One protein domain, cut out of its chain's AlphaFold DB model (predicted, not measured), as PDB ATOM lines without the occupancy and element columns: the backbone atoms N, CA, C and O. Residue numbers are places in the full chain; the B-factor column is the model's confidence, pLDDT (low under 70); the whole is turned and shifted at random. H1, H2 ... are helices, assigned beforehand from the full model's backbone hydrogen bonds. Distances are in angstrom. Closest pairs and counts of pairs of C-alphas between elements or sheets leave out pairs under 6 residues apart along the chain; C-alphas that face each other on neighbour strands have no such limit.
ATOM      1  N   ASP A 175     167.575  18.324  -0.949       89.56
ATOM      2  CA  ASP A 175     169.023  18.531  -0.974       89.56
ATOM      3  C   ASP A 175     169.796  17.272  -1.406       89.56
ATOM      4  O   ASP A 175     170.854  17.377  -2.021       89.56
ATOM      5  N   ALA A 176     169.313  16.070  -1.073       76.50
ATOM      6  CA  ALA A 176     169.978  14.803  -1.399       76.50
ATOM      7  C   ALA A 176     169.629  14.237  -2.791       76.50
ATOM      8  O   ALA A 176     170.200  13.219  -3.196       76.50
ATOM      9  N   THR A 177     168.674  14.843  -3.503       84.38
ATOM     10  CA  THR A 177     168.158  14.342  -4.794       84.38
ATOM     11  C   THR A 177     168.181  15.389  -5.903       84.38
ATOM     12  O   THR A 177     168.593  15.074  -7.018       84.38
ATOM     13  N   MET A 178     167.796  16.624  -5.586       93.88
ATOM     14  CA  MET A 178     167.791  17.784  -6.479       93.88
ATOM     15  C   MET A 178     169.027  18.679  -6.312       93.88
ATOM     16  O   MET A 178     169.145  19.657  -7.037       93.88
ATOM     17  N   ASP A 179     169.901  18.395  -5.336       94.00
ATOM     18  CA  ASP A 179     170.952  19.308  -4.851       94.00
ATOM     19  C   ASP A 179     170.392  20.703  -4.481       94.00
ATOM     20  O   ASP A 179     171.036  21.727  -4.692       94.00
ATOM     21  N   ALA A 180     169.164  20.754  -3.944       95.12
ATOM     22  CA  ALA A 180     168.376  21.983  -3.813       95.12
ATOM     23  C   ALA A 180     169.120  23.142  -3.117       95.12
ATOM     24  O   ALA A 180     169.210  24.223  -3.701       95.12
ATOM     25  N   ALA A 181     169.737  22.918  -1.949       94.44
ATOM     26  CA  ALA A 181     170.524  23.941  -1.249       94.44
ATOM     27  C   ALA A 181     171.689  24.519  -2.078       94.44
ATOM     28  O   ALA A 181     172.040  25.683  -1.907       94.44
ATOM     29  N   HIS A 182     172.282  23.742  -2.995       96.38
ATOM     30  CA  HIS A 182     173.314  24.253  -3.899       96.38
ATOM     31  C   HIS A 182     172.712  25.224  -4.922       96.38
ATOM     32  O   HIS A 182     173.198  26.347  -5.045       96.38
ATOM     33  N   TRP A 183     171.631  24.831  -5.598       97.62
ATOM     34  CA  TRP A 183     170.981  25.675  -6.605       97.62
ATOM     35  C   TRP A 183     170.340  26.933  -6.000       97.62
ATOM     36  O   TRP A 183     170.456  28.014  -6.571       97.62
ATOM     37  N   PHE A 184     169.727  26.844  -4.817       97.31
ATOM     38  CA  PHE A 184     169.192  28.024  -4.124       97.31
ATOM     39  C   PHE A 184     170.280  28.977  -3.597       97.31
ATOM     40  O   PHE A 184     170.002  30.163  -3.428       97.31
ATOM     41  N   ALA A 185     171.519  28.509  -3.404       96.00
ATOM     42  CA  ALA A 185     172.662  29.358  -3.062       96.00
ATOM     43  C   ALA A 185     173.335  30.032  -4.282       96.00
ATOM     44  O   ALA A 185     174.200  30.896  -4.107       96.00
ATOM     45  N   MET A 186     172.975  29.669  -5.521       97.38
ATOM     46  CA  MET A 186     173.558  30.275  -6.722       97.38
ATOM     47  C   MET A 186     172.931  31.639  -7.038       97.38
ATOM     48  O   MET A 186     171.732  31.755  -7.284       97.38
ATOM     49  N   LYS A 187     173.780  32.673  -7.126       96.62
ATOM     50  CA  LYS A 187     173.383  34.051  -7.485       96.62
ATOM     51  C   LYS A 187     172.841  34.199  -8.913       96.62
ATOM     52  O   LYS A 187     172.150  35.169  -9.195       96.62
ATOM     53  N   ALA A 188     173.192  33.281  -9.812       97.44
ATOM     54  CA  ALA A 188     172.764  33.280 -11.205       97.44
ATOM     55  C   ALA A 188     172.610  31.835 -11.694       97.44
ATOM     56  O   ALA A 188     173.529  31.030 -11.535       97.44
ATOM     57  N   ILE A 189     171.462  31.514 -12.289       97.88
ATOM     58  CA  ILE A 189     171.165  30.229 -12.931       97.88
ATOM     59  C   ILE A 189     170.593  30.518 -14.319       97.88
ATOM     60  O   ILE A 189     169.700  31.351 -14.466       97.88
ATOM     61  N   GLY A 190     171.108  29.827 -15.340       97.69
ATOM     62  CA  GLY A 190     170.640  29.971 -16.720       97.69
ATOM     63  C   GLY A 190     169.216  29.430 -16.939       97.69
ATOM     64  O   GLY A 190     168.781  28.535 -16.206       97.69
ATOM     65  N   PRO A 191     168.501  29.919 -17.971       98.19
ATOM     66  CA  PRO A 191     167.084  29.616 -18.202       98.19
ATOM     67  C   PRO A 191     166.795  28.113 -18.357       98.19
ATOM     68  O   PRO A 191     165.794  27.619 -17.841       98.19
ATOM     69  N   GLU A 192     167.698  27.366 -18.997       98.12
ATOM     70  CA  GLU A 192     167.625  25.906 -19.141       98.12
ATOM     71  C   GLU A 192     167.620  25.180 -17.786       98.12
ATOM     72  O   GLU A 192     166.686  24.440 -17.469       98.12
ATOM     73  N   MET A 193     168.639  25.431 -16.957       98.31
ATOM     74  CA  MET A 193     168.788  24.802 -15.641       98.31
ATOM     75  C   MET A 193     167.633  25.178 -14.709       98.31
ATOM     76  O   MET A 193     167.109  24.317 -14.002       98.31
ATOM     77  N   ALA A 194     167.180  26.435 -14.749       98.44
ATOM     78  CA  ALA A 194     166.010  26.876 -13.998       98.44
ATOM     79  C   ALA A 194     164.741  26.116 -14.418       98.44
ATOM     80  O   ALA A 194     164.014  25.617 -13.557       98.44
ATOM     81  N   ALA A 195     164.488  25.971 -15.723       98.25
ATOM     82  CA  ALA A 195     163.335  25.231 -16.232       98.25
ATOM     83  C   ALA A 195     163.382  23.740 -15.839       98.25
ATOM     84  O   ALA A 195     162.366  23.195 -15.399       98.25
ATOM     85  N   MET A 196     164.555  23.098 -15.918       98.12
ATOM     86  CA  MET A 196     164.757  21.718 -15.450       98.12
ATOM     87  C   MET A 196     164.437  21.568 -13.959       98.12
ATOM     88  O   MET A 196     163.621  20.718 -13.591       98.12
ATOM     89  N   LEU A 197     165.003  22.435 -13.113       98.12
ATOM     90  CA  LEU A 197     164.791  22.413 -11.665       98.12
ATOM     91  C   LEU A 197     163.318  22.636 -11.308       98.12
ATOM     92  O   LEU A 197     162.750  21.842 -10.560       98.12
ATOM     93  N   LEU A 198     162.652  23.632 -11.903       97.94
ATOM     94  CA  LEU A 198     161.211  23.859 -11.726       97.94
ATOM     95  C   LEU A 198     160.369  22.637 -12.144       97.94
ATOM     96  O   LEU A 198     159.348  22.348 -11.519       97.94
ATOM     97  N   CYS A 199     160.803  21.877 -13.149       97.38
ATOM     98  CA  CYS A 199     160.170  20.623 -13.560       97.38
ATOM     99  C   CYS A 199     160.571  19.384 -12.737       97.38
ATOM    100  O   CYS A 199     160.012  18.320 -12.994       97.38
ATOM    101  N   ARG A 200     161.443  19.507 -11.722       96.56
ATOM    102  CA  ARG A 200     161.988  18.403 -10.896       96.56
ATOM    103  C   ARG A 200     162.936  17.462 -11.655       96.56
ATOM    104  O   ARG A 200     162.918  16.255 -11.430       96.56
ATOM    105  N   TYR A 201     163.772  18.032 -12.516       96.62
ATOM    106  CA  TYR A 201     164.955  17.376 -13.076       96.62
ATOM    107  C   TYR A 201     166.219  18.049 -12.529       96.62
ATOM    108  O   TYR A 201     166.250  19.275 -12.404       96.62
ATOM    109  N   ASN A 202     167.240  17.273 -12.164       96.75
ATOM    110  CA  ASN A 202     168.476  17.796 -11.567       96.75
ATOM    111  C   ASN A 202     169.597  17.872 -12.625       96.75
ATOM    112  O   ASN A 202     170.092  16.815 -13.035       96.75
ATOM    113  N   PRO A 203     170.055  19.078 -13.030       97.38
ATOM    114  CA  PRO A 203     171.095  19.242 -14.052       97.38
ATOM    115  C   PRO A 203     172.438  18.564 -13.722       97.38
ATOM    116  O   PRO A 203     173.211  18.268 -14.629       97.38
ATOM    117  N   ASN A 204     172.719  18.259 -12.448       93.81
ATOM    118  CA  ASN A 204     173.925  17.519 -12.047       93.81
ATOM    119  C   ASN A 204     173.870  16.018 -12.387       93.81
ATOM    120  O   ASN A 204     174.887  15.327 -12.298       93.81
ATOM    121  N   THR A 205     172.689  15.481 -12.712       89.94
ATOM    122  CA  THR A 205     172.471  14.036 -12.916       89.94
ATOM    123  C   THR A 205     171.691  13.680 -14.180       89.94
ATOM    124  O   THR A 205     171.700  12.518 -14.584       89.94
ATOM    125  N   GLU A 206     171.011  14.646 -14.790       92.94
ATOM    126  CA  GLU A 206     170.123  14.474 -15.940       92.94
ATOM    127  C   GLU A 206     170.426  15.563 -16.975       92.94
ATOM    128  O   GLU A 206     170.730  16.696 -16.611       92.94
ATOM    129  N   THR A 207     170.339  15.242 -18.267       96.31
ATOM    130  CA  THR A 207     170.515  16.223 -19.352       96.31
ATOM    131  C   THR A 207     169.166  16.773 -19.809       96.31
ATOM    132  O   THR A 207     168.157  16.063 -19.743       96.31
ATOM    133  N   LEU A 208     169.139  18.000 -20.345       95.19
ATOM    134  CA  LEU A 208     167.925  18.590 -20.924       95.19
ATOM    135  C   LEU A 208     167.268  17.651 -21.945       95.19
ATOM    136  O   LEU A 208     166.073  17.397 -21.857       95.19
ATOM    137  N   ALA A 209     168.049  17.072 -22.861       95.06
ATOM    138  CA  ALA A 209     167.532  16.171 -23.891       95.06
ATOM    139  C   ALA A 209     166.839  14.919 -23.314       95.06
ATOM    140  O   ALA A 209     165.868  14.437 -23.895       95.06
ATOM    141  N   ALA A 210     167.289  14.401 -22.164       92.25
ATOM    142  CA  ALA A 210     166.601  13.313 -21.467       92.25
ATOM    143  C   ALA A 210     165.336  13.812 -20.742       92.25
ATOM    144  O   ALA A 210     164.287  13.168 -20.806       92.25
ATOM    145  N   ALA A 211     165.412  14.979 -20.098       93.25
ATOM    146  CA  ALA A 211     164.300  15.600 -19.381       93.25
ATOM    147  C   ALA A 211     163.141  16.019 -20.310       93.25
ATOM    148  O   ALA A 211     161.976  15.810 -19.969       93.25
ATOM    149  N   GLU A 212     163.435  16.535 -21.508       93.56
ATOM    150  CA  GLU A 212     162.440  16.917 -22.524       93.56
ATOM    151  C   GLU A 212     161.661  15.717 -23.087       93.56
ATOM    152  O   GLU A 212     160.551  15.901 -23.575       93.56
ATOM    153  N   HIS A 213     162.167  14.488 -22.949       89.62
ATOM    154  CA  HIS A 213     161.440  13.261 -23.306       89.62
ATOM    155  C   HIS A 213     160.792  12.560 -22.096       89.62
ATOM    156  O   HIS A 213     160.056  11.586 -22.265       89.62
ATOM    157  N   SER A 214     161.023  13.054 -20.876       84.50
ATOM    158  CA  SER A 214     160.576  12.428 -19.629       84.50
ATOM    159  C   SER A 214     159.255  13.008 -19.103       84.50
ATOM    160  O   SER A 214     158.908  14.167 -19.336       84.50
ATOM    161  N   THR A 215     158.501  12.201 -18.353       81.19
ATOM    162  CA  THR A 215     157.283  12.626 -17.636       81.19
ATOM    163  C   THR A 215     157.418  12.337 -16.147       81.19
ATOM    164  O   THR A 215     157.976  11.312 -15.759       81.19
ATOM    165  N   ASN A 216     156.852  13.206 -15.307       87.56
ATOM    166  CA  ASN A 216     156.746  12.977 -13.865       87.56
ATOM    167  C   ASN A 216     155.316  13.233 -13.362       87.56
ATOM    168  O   ASN A 216     154.392  13.463 -14.145       87.56
ATOM    169  N   ASP A 217     155.095  13.132 -12.050       79.81
ATOM    170  CA  ASP A 217     153.746  13.095 -11.479       79.81
ATOM    171  C   ASP A 217     152.986  14.436 -11.550       79.81
ATOM    172  O   ASP A 217     151.755  14.436 -11.440       79.81
ATOM    173  N   LYS A 218     153.677  15.564 -11.790       85.00
ATOM    174  CA  LYS A 218     153.058  16.902 -11.920       85.00
ATOM    175  C   LYS A 218     153.220  17.555 -13.298       85.00
ATOM    176  O   LYS A 218     152.326  18.317 -13.698       85.00
ATOM    177  N   THR A 219     154.318  17.276 -14.011       92.38
ATOM    178  CA  THR A 219     154.691  17.938 -15.275       92.38
ATOM    179  C   THR A 219     154.936  16.950 -16.426       92.38
ATOM    180  O   THR A 219     155.099  15.744 -16.237       92.38
ATOM    181  N   ARG A 220     154.882  17.466 -17.657       93.25
ATOM    182  CA  ARG A 220     155.035  16.732 -18.928       93.25
ATOM    183  C   ARG A 220     156.089  17.432 -19.802       93.25
ATOM    184  O   ARG A 220     156.236  18.640 -19.627       93.25
ATOM    185  N   PRO A 221     156.691  16.765 -20.809       94.56
ATOM    186  CA  PRO A 221     157.623  17.343 -21.789       94.56
ATOM    187  C   PRO A 221     157.343  18.794 -22.191       94.56
ATOM    188  O   PRO A 221     158.145  19.693 -21.957       94.56
ATOM    189  N   ARG A 222     156.126  19.052 -22.689       95.94
ATOM    190  CA  ARG A 222     155.682  20.382 -23.133       95.94
ATOM    191  C   ARG A 222     155.794  21.483 -22.070       95.94
ATOM    192  O   ARG A 222     155.906  22.639 -22.440       95.94
ATOM    193  N   HIS A 223     155.709  21.153 -20.779       96.75
ATOM    194  CA  HIS A 223     155.784  22.127 -19.685       96.75
ATOM    195  C   HIS A 223     157.226  22.580 -19.448       96.75
ATOM    196  O   HIS A 223     157.450  23.773 -19.277       96.75
ATOM    197  N   LEU A 224     158.189  21.654 -19.531       97.25
ATOM    198  CA  LEU A 224     159.622  21.964 -19.495       97.25
ATOM    199  C   LEU A 224     160.016  22.836 -20.693       97.25
ATOM    200  O   LEU A 224     160.612  23.893 -20.506       97.25
ATOM    201  N   VAL A 225     159.595  22.449 -21.903       97.06
ATOM    202  CA  VAL A 225     159.836  23.228 -23.131       97.06
ATOM    203  C   VAL A 225     159.216  24.630 -23.034       97.06
ATOM    204  O   VAL A 225     159.878  25.611 -23.356       97.06
ATOM    205  N   GLN A 226     157.983  24.753 -22.526       97.62
ATOM    206  CA  GLN A 226     157.316  26.050 -22.329       97.62
ATOM    207  C   GLN A 226     158.017  26.938 -21.290       97.62
ATOM    208  O   GLN A 226     158.147  28.138 -21.523       97.62
ATOM    209  N   LEU A 227     158.476  26.374 -20.166       98.19
ATOM    210  CA  LEU A 227     159.272  27.103 -19.170       98.19
ATOM    211  C   LEU A 227     160.593  27.581 -19.778       98.19
ATOM    212  O   LEU A 227     160.891  28.772 -19.717       98.19
ATOM    213  N   ARG A 228     161.338  26.678 -20.430       98.06
ATOM    214  CA  ARG A 228     162.630  26.979 -21.057       98.06
ATOM    215  C   ARG A 228     162.507  28.084 -22.106       98.06
ATOM    216  O   ARG A 228     163.203  29.085 -21.991       98.06
ATOM    217  N   GLN A 229     161.574  27.961 -23.053       97.94
ATOM    218  CA  GLN A 229     161.340  28.977 -24.089       97.94
ATOM    219  C   GLN A 229     161.006  30.351 -23.492       97.94
ATOM    220  O   GLN A 229     161.565  31.358 -23.917       97.94
ATOM    221  N   ARG A 230     160.140  30.413 -22.468       98.12
ATOM    222  CA  ARG A 230     159.801  31.689 -21.817       98.12
ATOM    223  C   ARG A 230     160.961  32.292 -21.039       98.12
ATOM    224  O   ARG A 230     161.123  33.507 -21.067       98.12
ATOM    225  N   PHE A 231     161.773  31.477 -20.376       98.12
ATOM    226  CA  PHE A 231     162.956  31.964 -19.673       98.12
ATOM    227  C   PHE A 231     164.057  32.414 -20.649       98.12
ATOM    228  O   PHE A 231     164.686  33.441 -20.411       98.12
ATOM    229  N   GLU A 232     164.245  31.717 -21.775       98.06
ATOM    230  CA  GLU A 232     165.143  32.123 -22.868       98.06
ATOM    231  C   GLU A 232     164.708  33.443 -23.519       98.06
ATOM    232  O   GLU A 232     165.551  34.309 -23.744       98.06
ATOM    233  N   ASP A 233     163.411  33.625 -23.792       97.88
ATOM    234  CA  ASP A 233     162.869  34.882 -24.322       97.88
ATOM    235  C   ASP A 233     163.134  36.053 -23.364       97.88
ATOM    236  O   ASP A 233     163.666  37.079 -23.786       97.88
ATOM    237  N   ILE A 234     162.836  35.876 -22.070       97.31
ATOM    238  CA  ILE A 234     163.068  36.897 -21.036       97.31
ATOM    239  C   ILE A 234     164.555  37.236 -20.930       97.31
ATOM    240  O   ILE A 234     164.905  38.411 -20.966       97.31
ATOM    241  N   ASN A 235     165.434  36.229 -20.879       96.88
ATOM    242  CA  ASN A 235     166.886  36.419 -20.818       96.88
ATOM    243  C   ASN A 235     167.455  37.068 -22.099       96.88
ATOM    244  O   ASN A 235     168.566  37.595 -22.077       96.88
ATOM    245  N   ARG A 236     166.731  37.018 -23.224       96.94
ATOM    246  CA  ARG A 236     167.098  37.702 -24.474       96.94
ATOM    247  C   ARG A 236     166.658  39.168 -24.479       96.94
ATOM    248  O   ARG A 236     167.360  39.996 -25.046       96.94
ATOM    249  N   THR A 237     165.517  39.487 -23.863       97.06
ATOM    250  CA  THR A 237     165.013  40.870 -23.730       97.06
ATOM    251  C   THR A 237     165.626  41.639 -22.558       97.06
ATOM    252  O   THR A 237     165.776  42.852 -22.640       97.06
ATOM    253  N   ASP A 238     165.979  40.938 -21.482       96.00
ATOM    254  CA  ASP A 238     166.613  41.459 -20.272       96.00
ATOM    255  C   ASP A 238     167.667  40.440 -19.785       96.00
ATOM    256  O   ASP A 238     167.340  39.507 -19.040       96.00
ATOM    257  N   PRO A 239     168.932  40.562 -20.234       93.94
ATOM    258  CA  PRO A 239     170.022  39.666 -19.858       93.94
ATOM    259  C   PRO A 239     170.541  39.978 -18.443       93.94
ATOM    260  O   PRO A 239     171.665  40.445 -18.252       93.94
ATOM    261  N   SER A 240     169.710  39.713 -17.436       94.06
ATOM    262  CA  SER A 240     170.009  39.931 -16.019       94.06
ATOM    263  C   SER A 240     170.357  38.628 -15.280       94.06
ATOM    264  O   SER A 240     169.791  37.562 -15.527       94.06
ATOM    265  N   ASN A 241     171.301  38.706 -14.336       94.88
ATOM    266  CA  ASN A 241     171.675  37.578 -13.477       94.88
ATOM    267  C   ASN A 241     170.531  37.264 -12.497       94.88
ATOM    268  O   ASN A 241     170.279  38.037 -11.575       94.88
ATOM    269  N   ARG A 242     169.850  36.131 -12.704       97.44
ATOM    270  CA  ARG A 242     168.645  35.712 -11.967       97.44
ATOM    271  C   ARG A 242     168.893  34.429 -11.176       97.44
ATOM    272  O   ARG A 242     169.415  33.454 -11.724       97.44
ATOM    273  N   ALA A 243     168.510  34.413  -9.902       97.75
ATOM    274  CA  ALA A 243     168.600  33.232  -9.044       97.75
ATOM    275  C   ALA A 243     167.389  32.298  -9.250       97.75
ATOM    276  O   ALA A 243     166.396  32.663  -9.884       97.75
ATOM    277  N   LEU A 244     167.419  31.085  -8.683       98.00
ATOM    278  CA  LEU A 244     166.308  30.126  -8.830       98.00
ATOM    279  C   LEU A 244     164.964  30.678  -8.310       98.00
ATOM    280  O   LEU A 244     163.910  30.386  -8.876       98.00
ATOM    281  N   VAL A 245     165.001  31.517  -7.269       97.44
ATOM    282  CA  VAL A 245     163.814  32.180  -6.705       97.44
ATOM    283  C   VAL A 245     163.204  33.220  -7.658       97.44
ATOM    284  O   VAL A 245     161.981  33.357  -7.703       97.44
ATOM    285  N   ASP A 246     164.016  33.888  -8.485       96.88
ATOM    286  CA  ASP A 246     163.531  34.810  -9.519       96.88
ATOM    287  C   ASP A 246     162.799  34.061 -10.629       96.88
ATOM    288  O   ASP A 246     161.712  34.465 -11.038       96.88
ATOM    289  N   TRP A 247     163.361  32.939 -11.080       97.81
ATOM    290  CA  TRP A 247     162.733  32.087 -12.088       97.81
ATOM    291  C   TRP A 247     161.436  31.440 -11.581       97.81
ATOM    292  O   TRP A 247     160.451  31.384 -12.318       97.81
ATOM    293  N   LEU A 248     161.383  31.030 -10.306       97.81
ATOM    294  CA  LEU A 248     160.145  30.577  -9.659       97.81
ATOM    295  C   LEU A 248     159.076  31.682  -9.631       97.81
ATOM    296  O   LEU A 248     157.914  31.424  -9.948       97.81
ATOM    297  N   ARG A 249     159.462  32.915  -9.290       95.94
ATOM    298  CA  ARG A 249     158.572  34.082  -9.316       95.94
ATOM    299  C   ARG A 249     158.036  34.361 -10.725       95.94
ATOM    300  O   ARG A 249     156.822  34.429 -10.890       95.94
ATOM    301  N   ILE A 250     158.902  34.408 -11.739       96.31
ATOM    302  CA  ILE A 250     158.507  34.577 -13.151       96.31
ATOM    303  C   ILE A 250     157.527  33.478 -13.586       96.31
ATOM    304  O   ILE A 250     156.526  33.763 -14.242       96.31
ATOM    305  N   ALA A 251     157.776  32.218 -13.210       97.25
ATOM    306  CA  ALA A 251     156.874  31.119 -13.542       97.25
ATOM    307  C   ALA A 251     155.484  31.280 -12.906       97.25
ATOM    308  O   ALA A 251     154.488  30.971 -13.560       97.25
ATOM    309  N   ARG A 252     155.401  31.795 -11.671       96.62
ATOM    310  CA  ARG A 252     154.127  32.123 -11.011       96.62
ATOM    311  C   ARG A 252     153.412  33.289 -11.705       96.62
ATOM    312  O   ARG A 252     152.235  33.153 -12.022       96.62
ATOM    313  N   GLU A 253     154.117  34.387 -11.981       96.00
ATOM    314  CA  GLU A 253     153.567  35.587 -12.640       96.00
ATOM    315  C   GLU A 253     153.015  35.298 -14.048       96.00
ATOM    316  O   GLU A 253     152.020  35.890 -14.458       96.00
ATOM    317  N   LEU A 254     153.615  34.350 -14.774       95.81
ATOM    318  CA  LEU A 254     153.200  33.945 -16.123       95.81
ATOM    319  C   LEU A 254     152.243  32.728 -16.160       95.81
ATOM    320  O   LEU A 254     152.026  32.160 -17.233       95.81
ATOM    321  N   GLU A 255     151.695  32.294 -15.015       96.62
ATOM    322  CA  GLU A 255     150.886  31.064 -14.858       96.62
ATOM    323  C   GLU A 255     151.534  29.788 -15.471       96.62
ATOM    324  O   GLU A 255     150.849  28.853 -15.908       96.62
ATOM    325  N   LEU A 256     152.869  29.717 -15.524       96.94
ATOM    326  CA  LEU A 256     153.595  28.586 -16.105       96.94
ATOM    327  C   LEU A 256     153.566  27.380 -15.161       96.94
ATOM    328  O   LEU A 256     153.754  27.484 -13.951       96.94
ATOM    329  N   ARG A 257     153.334  26.188 -15.721       97.38
ATOM    330  CA  ARG A 257     153.100  24.976 -14.927       97.38
ATOM    331  C   ARG A 257     154.395  24.234 -14.598       97.38
ATOM    332  O   ARG A 257     154.823  23.367 -15.356       97.38
ATOM    333  N   TYR A 258     154.942  24.520 -13.424       97.81
ATOM    334  CA  TYR A 258     156.063  23.799 -12.822       97.81
ATOM    335  C   TYR A 258     155.592  22.698 -11.838       97.81
ATOM    336  O   TYR A 258     154.396  22.406 -11.730       97.81
ATOM    337  N   HIS A 259     156.528  22.023 -11.163       97.06
ATOM    338  CA  HIS A 259     156.255  20.964 -10.187       97.06
ATOM    339  C   HIS A 259     156.317  21.511  -8.753       97.06
ATOM    340  O   HIS A 259     157.330  22.064  -8.338       97.06
ATOM    341  N   SER A 260     155.288  21.230  -7.946       95.31
ATOM    342  CA  SER A 260     155.098  21.727  -6.567       95.31
ATOM    343  C   SER A 260     156.152  21.319  -5.521       95.31
ATOM    344  O   SER A 260     155.947  21.536  -4.332       95.31
ATOM    345  N   TRP A 261     157.253  20.683  -5.930       96.19
ATOM    346  CA  TRP A 261     158.345  20.326  -5.018       96.19
ATOM    347  C   TRP A 261     159.091  21.580  -4.560       96.19
ATOM    348  O   TRP A 261     159.505  21.681  -3.412       96.19
ATOM    349  N   ILE A 262     159.223  22.544  -5.477       97.44
ATOM    350  CA  ILE A 262     159.977  23.770  -5.263       97.44
ATOM    351  C   ILE A 262     159.214  24.732  -4.347       97.44
ATOM    352  O   ILE A 262     159.835  25.382  -3.519       97.44
ATOM    353  N   ASP A 263     157.875  24.756  -4.418       95.94
ATOM    354  CA  ASP A 263     157.031  25.492  -3.464       95.94
ATOM    355  C   ASP A 263     157.179  24.931  -2.048       95.94
ATOM    356  O   ASP A 263     157.334  25.695  -1.099       95.94
ATOM    357  N   GLN A 264     157.153  23.599  -1.928       93.44
ATOM    358  CA  GLN A 264     157.311  22.894  -0.660       93.44
ATOM    359  C   GLN A 264     158.690  23.169  -0.053       93.44
ATOM    360  O   GLN A 264     158.765  23.681   1.056       93.44
ATOM    361  N   TYR A 265     159.771  22.934  -0.806       95.50
ATOM    362  CA  TYR A 265     161.135  23.196  -0.340       95.50
ATOM    363  C   TYR A 265     161.336  24.650   0.101       95.50
ATOM    364  O   TYR A 265     161.935  24.902   1.139       95.50
ATOM    365  N   VAL A 266     160.820  25.611  -0.670       96.44
ATOM    366  CA  VAL A 266     160.916  27.045  -0.359       96.44
ATOM    367  C   VAL A 266     160.155  27.407   0.917       96.44
ATOM    368  O   VAL A 266     160.667  28.197   1.709       96.44
ATOM    369  N   GLY A 267     158.969  26.830   1.133       94.12
ATOM    370  CA  GLY A 267     158.202  27.008   2.368       94.12
ATOM    371  C   GLY A 267     158.902  26.387   3.576       94.12
ATOM    372  O   GLY A 267     159.152  27.081   4.559       94.12
ATOM    373  N   ASP A 268     159.282  25.114   3.468       91.12
ATOM    374  CA  ASP A 268     159.922  24.341   4.538       91.12
ATOM    375  C   ASP A 268     161.280  24.942   4.944       91.12
ATOM    376  O   ASP A 268     161.592  25.027   6.130       91.12
ATOM    377  N   ALA A 269     162.078  25.411   3.976       92.75
ATOM    378  CA  ALA A 269     163.369  26.065   4.206       92.75
ATOM    379  C   ALA A 269     163.267  27.555   4.595       92.75
ATOM    380  O   ALA A 269     164.298  28.203   4.782       92.75
ATOM    381  N   GLY A 270     162.058  28.127   4.676       94.00
ATOM    382  CA  GLY A 270     161.849  29.539   5.013       94.00
ATOM    383  C   GLY A 270     162.432  30.532   3.995       94.00
ATOM    384  O   GLY A 270     162.766  31.659   4.360       94.00
TER     385      GLY A 270
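Overview. This is residues 175 to 270 of the 371 residues of an uncharacterized protein of Leptothrix cholodnii (strain ATCC 51168 / LMG 8142 / SP-6) (UniProt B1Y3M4). This is a compact, rounded cluster of helices round the short helix H2, which sits in the middle with the long H4 slanting past it and H5 lying crosswise to both. The small H1 and H6 lie away from H4, near each other, and the very short H3 lies at the rim, between two winding stretches, residues 199 to 207 and 212 to 220. The 96 printed residues hold six named helices, H1 to H6 in order along the chain, and no named strand: the class is all helix, with 52 residues in named elements. The radius of gyration of the C-alphas is 12.2 A, and the C-alphas span 34 by 31 by 24 A.

Arrangement. H1, residues 180 to 184, only just touches H5, residues 244 to 253, with 3 pairs of C-alphas within 8 A, the closest those of Phe 184 and Leu 244 at 5.9 A. H2, residues 191 to 198, is the hub, touching three helices. It only just touches H3, residues 208 to 211, with 3 pairs of C-alphas within 8 A, the closest those of Met 196 and Leu 208 at 7.1 A. H2 touches H4, residues 221 to 237, at a steep tilt of 41 degrees, opposite ways; the closest C-alphas are those of Pro 191 and Phe 231, 5.0 A apart. H2 touches H5 about perpendicular, at 81 degrees, with the C-alphas of Ala 194 and Leu 244 closest at 6.1 A. H4 and H5 are close but not clearly touching, the closest C-alphas being those of Leu 227 and Ala 251 at 7.3 A. H6, residues 261 to 268, is near H1 and H5 and is close to H2 but not clearly touching, with the C-alphas of Leu 198 and Ile 262 closest at 6.6 A. H4 and H6 are apart. In H1, H2, H4, H5 and H6 every O i to N i+4 pair is within hydrogen-bond range; H3 is too short for such a pair.

Along the chain. H1 begins at C-alpha 180, (168.376, 21.983, -3.813), and measures 6.1 A from first to last C-alpha. H2 measures 10.5 A and H3 4.9 A. H4, the longest, runs 24.7 A from C-alpha 221 at (157.623, 17.343, -21.789) to C-alpha 237. H5 measures 14.4 A. H6 measures 10.5 A and ends at C-alpha 268, (159.922, 24.341, 4.538).

Size, cuts and confidence. The two C-alphas farthest apart are those of Ala 176 and Thr 237, at 34.7 A. The printed part has no cut, and the links between successive helices are short, with none tight and none long. The mean pLDDT of the printed part is 95.1, and no printed residue is under 70.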